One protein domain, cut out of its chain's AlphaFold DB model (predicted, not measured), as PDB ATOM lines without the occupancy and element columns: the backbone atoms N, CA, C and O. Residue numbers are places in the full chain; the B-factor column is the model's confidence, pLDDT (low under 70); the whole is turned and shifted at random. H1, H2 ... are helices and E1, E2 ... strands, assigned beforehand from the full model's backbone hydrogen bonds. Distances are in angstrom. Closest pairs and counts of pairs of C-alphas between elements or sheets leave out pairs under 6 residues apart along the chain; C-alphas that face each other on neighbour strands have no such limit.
ATOM      1  N   CYS A  29     236.683 257.335 189.971       97.75
ATOM      2  CA  CYS A  29     235.444 256.575 190.044       97.75
ATOM      3  C   CYS A  29     235.126 256.153 191.479       97.75
ATOM      4  O   CYS A  29     236.003 255.674 192.203       97.75
ATOM      5  N   LEU A  30     233.847 256.248 191.845       98.06
ATOM      6  CA  LEU A  30     233.266 255.549 192.986       98.06
ATOM      7  C   LEU A  30     232.541 254.301 192.478       98.06
ATOM      8  O   LEU A  30     231.729 254.379 191.554       98.06
ATOM      9  N   PHE A  31     232.830 253.158 193.083       98.31
ATOM     10  CA  PHE A  31     232.225 251.870 192.778       98.31
ATOM     11  C   PHE A  31     231.223 251.528 193.875       98.31
ATOM     12  O   PHE A  31     231.599 251.429 195.043       98.31
ATOM     13  N   THR A  32     229.956 251.358 193.503       97.50
ATOM     14  CA  THR A  32     228.881 251.044 194.444       97.50
ATOM     15  C   THR A  32     228.302 249.678 194.102       97.50
ATOM     16  O   THR A  32     227.773 249.458 193.012       97.50
ATOM     17  N   GLU A  33     228.396 248.733 195.035       96.44
ATOM     18  CA  GLU A  33     227.955 247.348 194.837       96.44
ATOM     19  C   GLU A  33     226.436 247.197 194.714       96.44
ATOM     20  O   GLU A  33     225.954 246.125 194.373       96.44
ATOM     21  N   THR A  34     225.691 248.275 194.946       95.50
ATOM     22  CA  THR A  34     224.259 248.409 194.680       95.50
ATOM     23  C   THR A  34     223.965 249.825 194.174       95.50
ATOM     24  O   THR A  34     224.885 250.595 193.874       95.50
ATOM     25  N   ASN A  35     222.685 250.192 194.095       94.81
ATOM     26  CA  ASN A  35     222.250 251.517 193.673       94.81
ATOM     27  C   ASN A  35     222.928 252.611 194.513       94.81
ATOM     28  O   ASN A  35     222.818 252.591 195.745       94.81
ATOM     29  N   ALA A  36     223.546 253.605 193.866       94.06
ATOM     30  CA  ALA A  36     224.282 254.656 194.565       94.06
ATOM     31  C   ALA A  36     223.388 255.543 195.450       94.06
ATOM     32  O   ALA A  36     223.855 256.199 196.380       94.06
ATOM     33  N   ALA A  37     222.073 255.556 195.199       93.38
ATOM     34  CA  ALA A  37     221.123 256.294 196.016       93.38
ATOM     35  C   ALA A  37     220.692 255.550 197.299       93.38
ATOM     36  O   ALA A  37     219.950 256.127 198.110       93.38
ATOM     37  N   THR A  38     221.137 254.303 197.491       96.12
ATOM     38  CA  THR A  38     220.867 253.506 198.693       96.12
ATOM     39  C   THR A  38     221.448 254.195 199.922       96.12
ATOM     40  O   THR A  38     222.557 254.721 199.886       96.12
ATOM     41  N   ARG A  39     220.699 254.198 201.033       96.62
ATOM     42  CA  ARG A  39     221.056 254.965 202.236       96.62
ATOM     43  C   ARG A  39     222.473 254.672 202.729       96.62
ATOM     44  O   ARG A  39     223.216 255.610 202.968       96.62
ATOM     45  N   TYR A  40     222.848 253.400 202.851       96.06
ATOM     46  CA  TYR A  40     224.170 253.069 203.374       96.06
ATOM     47  C   TYR A  40     225.290 253.501 202.416       96.06
ATOM     48  O   TYR A  40     226.319 253.952 202.895       96.06
ATOM     49  N   ILE A  41     225.079 253.443 201.092       96.44
ATOM     50  CA  ILE A  41     226.049 253.953 200.112       96.44
ATOM     51  C   ILE A  41     226.229 255.462 200.283       96.44
ATOM     52  O   ILE A  41     227.355 255.933 200.350       96.44
ATOM     53  N   LYS A  42     225.134 256.215 200.441       95.06
ATOM     54  CA  LYS A  42     225.195 257.664 200.709       95.06
ATOM     55  C   LYS A  42     225.915 258.013 202.010       95.06
ATOM     56  O   LYS A  42     226.526 259.072 202.096       95.06
ATOM     57  N   ASP A  43     225.791 257.149 203.012       96.94
ATOM     58  CA  ASP A  43     226.442 257.307 204.311       96.94
ATOM     59  C   ASP A  43     227.894 256.769 204.291       96.94
ATOM     60  O   ASP A  43     228.637 256.985 205.250       96.94
ATOM     61  N   THR A  44     228.312 256.077 203.220       97.00
ATOM     62  CA  THR A  44     229.661 255.513 203.071       97.00
ATOM     63  C   THR A  44     230.626 256.600 202.593       97.00
ATOM     64  O   THR A  44     230.370 257.235 201.570       97.00
ATOM     65  N   PRO A  45     231.758 256.817 203.284       97.12
ATOM     66  CA  PRO A  45     232.779 257.755 202.838       97.12
ATOM     67  C   PRO A  45     233.309 257.425 201.435       97.12
ATOM     68  O   PRO A  45     233.676 256.287 201.154       97.12
ATOM     69  N   ASP A  46     233.435 258.427 200.560       96.12
ATOM     70  CA  ASP A  46     233.862 258.192 199.173       96.12
ATOM     71  C   ASP A  46     235.228 257.484 199.049       96.12
ATOM     72  O   ASP A  46     235.515 256.858 198.033       96.12
ATOM     73  N   ASN A  47     236.124 257.608 200.034       96.00
ATOM     74  CA  ASN A  47     237.409 256.896 200.023       96.00
ATOM     75  C   ASN A  47     237.236 255.370 200.145       96.00
ATOM     76  O   ASN A  47     238.087 254.636 199.651       96.00
ATOM     77  N   GLU A  48     236.145 254.895 200.748       97.31
ATOM     78  CA  GLU A  48     235.801 253.472 200.849       97.31
ATOM     79  C   GLU A  48     235.151 252.918 199.571       97.31
ATOM     80  O   GLU A  48     235.113 251.699 199.378       97.31
ATOM     81  N   LEU A  49     234.676 253.811 198.696       97.75
ATOM     82  CA  LEU A  49     234.084 253.496 197.394       97.75
ATOM     83  C   LEU A  49     235.101 253.596 196.245       97.75
ATOM     84  O   LEU A  49     234.752 253.376 195.090       97.75
ATOM     85  N   ARG A  50     236.367 253.921 196.532       96.81
ATOM     86  CA  ARG A  50     237.424 254.085 195.523       96.81
ATOM     87  C   ARG A  50     238.352 252.880 195.418       96.81
ATOM     88  O   ARG A  50     238.561 252.117 196.358       96.81
ATOM     89  N   GLY A  51     239.008 252.796 194.262       95.88
ATOM     90  CA  GLY A  51     240.129 251.892 194.027       95.88
ATOM     91  C   GLY A  51     239.735 250.430 193.816       95.88
ATOM     92  O   GLY A  51     238.559 250.073 193.754       95.88
ATOM     93  N   ALA A  52     240.756 249.580 193.692       96.19
ATOM     94  CA  ALA A  52     240.596 248.179 193.302       96.19
ATOM     95  C   ALA A  52     239.690 247.388 194.257       96.19
ATOM     96  O   ALA A  52     238.844 246.631 193.799       96.19
ATOM     97  N   VAL A  53     239.805 247.619 195.568       96.88
ATOM     98  CA  VAL A  53     238.981 246.921 196.570       96.88
ATOM     99  C   VAL A  53     237.495 247.238 196.384       96.88
ATOM    100  O   VAL A  53     236.665 246.338 196.453       96.88
ATOM    101  N   ALA A  54     237.135 248.497 196.124       97.44
ATOM    102  CA  ALA A  54     235.742 248.869 195.880       97.44
ATOM    103  C   ALA A  54     235.227 248.334 194.532       97.44
ATOM    104  O   ALA A  54     234.092 247.873 194.450       97.44
ATOM    105  N   LEU A  55     236.075 248.307 193.499       97.56
ATOM    106  CA  LEU A  55     235.743 247.668 192.225       97.56
ATOM    107  C   LEU A  55     235.474 246.160 192.393       97.56
ATOM    108  O   LEU A  55     234.505 245.643 191.843       97.56
ATOM    109  N   GLU A  56     236.292 245.454 193.177       97.06
ATOM    110  CA  GLU A  56     236.104 244.025 193.465       97.06
ATOM    111  C   GLU A  56     234.795 243.748 194.214       97.06
ATOM    112  O   GLU A  56     234.139 242.737 193.950       97.06
ATOM    113  N   LYS A  57     234.354 244.665 195.091       97.06
ATOM    114  CA  LYS A  57     233.074 244.534 195.811       97.06
ATOM    115  C   LYS A  57     231.866 244.440 194.875       97.06
ATOM    116  O   LYS A  57     230.903 243.766 195.232       97.06
ATOM    117  N   LEU A  58     231.928 245.010 193.665       97.44
ATOM    118  CA  LEU A  58     230.864 244.865 192.657       97.44
ATOM    119  C   LEU A  58     230.614 243.397 192.256       97.44
ATOM    120  O   LEU A  58     229.538 243.059 191.757       97.44
ATOM    121  N   PHE A  59     231.609 242.530 192.464       97.44
ATOM    122  CA  PHE A  59     231.614 241.115 192.093       97.44
ATOM    123  C   PHE A  59     231.692 240.183 193.314       97.44
ATOM    124  O   PHE A  59     232.005 239.001 193.171       97.44
ATOM    125  N   ALA A  60     231.409 240.685 194.520       95.81
ATOM    126  CA  ALA A  60     231.406 239.882 195.744       95.81
ATOM    127  C   ALA A  60     230.257 238.849 195.772       95.81
ATOM    128  O   ALA A  60     229.338 238.897 194.960       95.81
ATOM    129  N   GLY A  61     230.278 237.912 196.727       94.81
ATOM    130  CA  GLY A  61     229.179 236.956 196.937       94.81
ATOM    131  C   GLY A  61     229.212 235.739 196.007       94.81
ATOM    132  O   GLY A  61     228.238 235.463 195.313       94.81
ATOM    133  N   GLU A  62     230.323 235.000 196.005       93.94
ATOM    134  CA  GLU A  62     230.575 233.859 195.108       93.94
ATOM    135  C   GLU A  62     229.423 232.842 195.044       93.94
ATOM    136  O   GLU A  62     229.010 232.458 193.952       93.94
ATOM    137  N   GLU A  63     228.850 232.456 196.187       95.56
ATOM    138  CA  GLU A  63     227.743 231.494 196.234       95.56
ATOM    139  C   GLU A  63     226.500 232.009 195.486       95.56
ATOM    140  O   GLU A  63     225.933 231.304 194.652       95.56
ATOM    141  N   MET A  64     226.122 233.274 195.707       95.06
ATOM    142  CA  MET A  64     225.010 233.914 194.998       95.06
ATOM    143  C   MET A  64     225.293 234.003 193.496       95.06
ATOM    144  O   MET A  64     224.417 233.724 192.681       95.06
ATOM    145  N   ARG A  65     226.529 234.341 193.114       96.31
ATOM    146  CA  ARG A  65     226.936 234.415 191.704       96.31
ATOM    147  C   ARG A  65     226.838 233.058 191.009       96.31
ATOM    148  O   ARG A  65     226.379 233.003 189.871       96.31
ATOM    149  N   GLN A  66     227.222 231.974 191.689       95.81
ATOM    150  CA  GLN A  66     227.076 230.605 191.183       95.81
ATOM    151  C   GLN A  66     225.599 230.212 191.044       95.81
ATOM    152  O   GLN A  66     225.204 229.688 190.003       95.81
ATOM    153  N   GLN A  67     224.770 230.512 192.052       96.19
ATOM    154  CA  GLN A  67     223.326 230.245 192.026       96.19
ATOM    155  C   GLN A  67     222.620 230.976 190.875       96.19
ATOM    156  O   GLN A  67     221.778 230.393 190.194       96.19
ATOM    157  N   LEU A  68     222.993 232.234 190.634       94.19
ATOM    158  CA  LEU A  68     222.457 233.078 189.564       94.19
ATOM    159  C   LEU A  68     223.132 232.848 188.200       94.19
ATOM    160  O   LEU A  68     222.739 233.474 187.221       94.19
ATOM    161  N   GLN A  69     224.134 231.963 188.123       95.81
ATOM    162  CA  GLN A  69     224.897 231.664 186.903       95.81
ATOM    163  C   GLN A  69     225.486 232.922 186.235       95.81
ATOM    164  O   GLN A  69     225.501 233.051 185.009       95.81
ATOM    165  N   LEU A  70     225.969 233.865 187.050       95.00
ATOM    166  CA  LEU A  70     226.525 235.131 186.573       95.00
ATOM    167  C   LEU A  70     227.877 234.916 185.890       95.00
ATOM    168  O   LEU A  70     228.724 234.155 186.365       95.00
ATOM    169  N   ASN A  71     228.115 235.630 184.787       94.44
ATOM    170  CA  ASN A  71     229.430 235.628 184.157       94.44
ATOM    171  C   ASN A  71     230.433 236.397 185.025       94.44
ATOM    172  O   ASN A  71     230.067 237.236 185.847       94.44
ATOM    173  N   SER A  72     231.727 236.184 184.787       94.50
ATOM    174  CA  SER A  72     232.794 236.914 185.489       94.50
ATOM    175  C   SER A  72     232.735 238.435 185.297       94.50
ATOM    176  O   SER A  72     233.258 239.166 186.127       94.50
ATOM    177  N   TYR A  73     232.093 238.901 184.225       92.81
ATOM    178  CA  TYR A  73     231.911 240.318 183.906       92.81
ATOM    179  C   TYR A  73     230.560 240.893 184.358       92.81
ATOM    180  O   TYR A  73     230.337 242.090 184.189       92.81
ATOM    181  N   ASP A  74     229.663 240.074 184.911       94.12
ATOM    182  CA  ASP A  74     228.390 240.544 185.458       94.12
ATOM    183  C   ASP A  74     228.591 240.920 186.930       94.12
ATOM    184  O   ASP A  74     229.142 240.126 187.701       94.12
ATOM    185  N   THR A  75     228.153 242.114 187.333       95.56
ATOM    186  CA  THR A  75     228.102 242.509 188.750       95.56
ATOM    187  C   THR A  75     227.116 241.625 189.506       95.56
ATOM    188  O   THR A  75     226.191 241.067 188.919       95.56
ATOM    189  N   THR A  76     227.316 241.464 190.812       96.62
ATOM    190  CA  THR A  76     226.438 240.607 191.623       96.62
ATOM    191  C   THR A  76     225.051 241.226 191.805       96.62
ATOM    192  O   THR A  76     224.052 240.521 191.697       96.62
ATOM    193  N   ASP A  77     224.978 242.543 192.021       94.75
ATOM    194  CA  ASP A  77     223.722 243.298 192.016       94.75
ATOM    195  C   ASP A  77     223.500 243.950 190.638       94.75
ATOM    196  O   ASP A  77     224.379 244.623 190.090       94.75
ATOM    197  N   VAL A  78     222.293 243.796 190.090       91.44
ATOM    198  CA  VAL A  78     221.851 244.429 188.833       91.44
ATOM    199  C   VAL A  78     221.649 245.945 188.950       91.44
ATOM    200  O   VAL A  78     221.383 246.613 187.947       91.44
ATOM    201  N   GLN A  79     221.668 246.490 190.167       92.94
ATOM    202  CA  GLN A  79     221.652 247.922 190.459       92.94
ATOM    203  C   GLN A  79     223.030 248.479 190.842       92.94
ATOM    204  O   GLN A  79     223.092 249.656 191.180       92.94
ATOM    205  N   ALA A  80     224.111 247.693 190.781       95.69
ATOM    206  CA  ALA A  80     225.464 248.217 190.958       95.69
ATOM    207  C   ALA A  80     225.746 249.368 189.973       95.69
ATOM    208  O   ALA A  80     225.361 249.311 188.800       95.69
ATOM    209  N   GLU A  81     226.416 250.416 190.447       96.00
ATOM    210  CA  GLU A  81     226.666 251.646 189.694       96.00
ATOM    211  C   GLU A  81     228.143 252.063 189.806       96.00
ATOM    212  O   GLU A  81     228.848 251.751 190.766       96.00
ATOM    213  N   VAL A  82     228.630 252.764 188.779       96.94
ATOM    214  CA  VAL A  82     229.949 253.409 188.782       96.94
ATOM    215  C   VAL A  82     229.726 254.899 188.602       96.94
ATOM    216  O   VAL A  82     229.184 255.333 187.582       96.94
ATOM    217  N   MET A  83     230.132 255.685 189.592       96.56
ATOM    218  CA  MET A  83     230.017 257.137 189.564       96.56
ATOM    219  C   MET A  83     231.356 257.733 189.157       96.56
ATOM    220  O   MET A  83     232.335 257.603 189.884       96.56
ATOM    221  N   VAL A  84     231.401 258.404 188.009       96.56
ATOM    222  CA  VAL A  84     232.591 259.144 187.575       96.56
ATOM    223  C   VAL A  84     232.510 260.570 188.106       96.56
ATOM    224  O   VAL A  84     231.537 261.278 187.840       96.56
ATOM    225  N   SER A  85     233.536 261.010 188.829       93.00
ATOM    226  CA  SER A  85     233.644 262.387 189.304       93.00
ATOM    227  C   SER A  85     233.878 263.339 188.124       93.00
ATOM    228  O   SER A  85     234.864 263.224 187.395       93.00
ATOM    229  N   GLY A  86     232.997 264.325 187.944       93.44
ATOM    230  CA  GLY A  86     233.137 265.351 186.908       93.44
ATOM    231  C   GLY A  86     232.529 264.963 185.557       93.44
ATOM    232  O   GLY A  86     231.429 264.421 185.487       93.44
ATOM    233  N   ILE A  87     233.208 265.333 184.469       95.38
ATOM    234  CA  ILE A  87     232.725 265.146 183.094       95.38
ATOM    235  C   ILE A  87     233.451 263.954 182.481       95.38
ATOM    236  O   ILE A  87     234.678 263.948 182.470       95.38
ATOM    237  N   ILE A  88     232.708 263.004 181.906       97.38
ATOM    238  CA  ILE A  88     233.277 261.934 181.075       97.38
ATOM    239  C   ILE A  88     233.670 262.535 179.718       97.38
ATOM    240  O   ILE A  88     232.786 262.969 178.971       97.38
TER     241      ILE A  88
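What this domain is: This is residues 29 to 88 of the 132 residues of the protein "DarT domain-containing protein" of Pseudomonas orientalis (UniProt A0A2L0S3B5). A short ribbon of two antiparallel strands, E1 and E2, has the helix H2 packed along E1, while the small helix H3 makes the far end of the length and the helix H1 sits at the head of a side loop made by residues 33 to 50. From H3 the unnamed stretch of residues 68 to 80 folds back to E2, which lies beside E1, the strand at which the printed part begins. There are 60 printed residues, with three named helices and two named strands in the order E1, H1, H2, H3, E2; the sheet order is E1 - E2, antiparallel. The class is mixed, helices and strands, with under half of the residues in named elements. The whole is compact, with a radius of gyration of the C-alphas of 11.9 A, and the C-alphas span 35 by 25 by 18 A.

Where its parts are: The printed part begins with the strand E1, residues 29 to 32, whose first C-alpha, that of Cys 29, is at (235.444, 256.575, 190.044); E1 is 9.6 A long from first to last C-alpha. After six residues comes the helix H1, residues 39 to 43, which measures 6.2 A. Seven more residues lead to H2, residues 51 to 57, the longest helix by residues, with 10.3 A between its first and last C-alphas; it begins with C-alpha 51 at (240.129, 251.892, 194.027). The helix H3 takes residues 62 to 67 and measures 8.7 A. Residues 68 to 80 hold no named element. The strand E2, residues 81 to 84, is 9.8 A long and ends with C-alpha 84 at (232.591, 259.144, 187.575), and residues 85 to 88 follow it.

How they stand to each other: E1 and E2 are antiparallel neighbours, with an angle of 162 degrees between their N-to-C directions. The C-alphas of Cys 29 and Val 84 face each other at 4.6 A, and those of Thr 32 and Glu 81 at 5.3 A. Between the strands, N 30 and O 83 are within hydrogen-bond range at 2.8 A, and N 81 and O 32 at 3.1 A. H2 has 9 pairs of C-alphas within 8 A of E1, and the closest C-alphas of the two, those of Phe 31 and Leu 55, are 5.5 A apart. The centres of E1 and H2 are 8.1 A from each other. H2 and E2 are apart. H1 has 1 pair of C-alphas within 8 A of E1, that of Thr 32 and Ile 41, at 7.0 A, and their centres are 12.5 A from each other. H1 and E2 are apart, and H3 is apart from E1, H1 and H2. H1 and H2 are apart too, and H1, H2 and H3 each touch no helix. In H1, H2 and H3 every O i to N i+4 pair is within hydrogen-bond range.

The domain as a whole: The two C-alphas farthest apart, those of Gln 67 and Ile 87, are 37.2 A from each other, while the first and last printed C-alphas, those of Cys 29 and Ile 88, are 10.7 A apart. By its centre, E1 is nearest to the mean of the C-alphas, at 6.5 A, and H3 is farthest from it, at 15.8 A. The link from H2 to H3 is tight, those from E1 to H1 and from H1 to H2 are short, and the link from H3 to E2, with 13 residues, is long. The printed part has no cut. The mean pLDDT of the printed part is 95.8, and no printed residue is under 70.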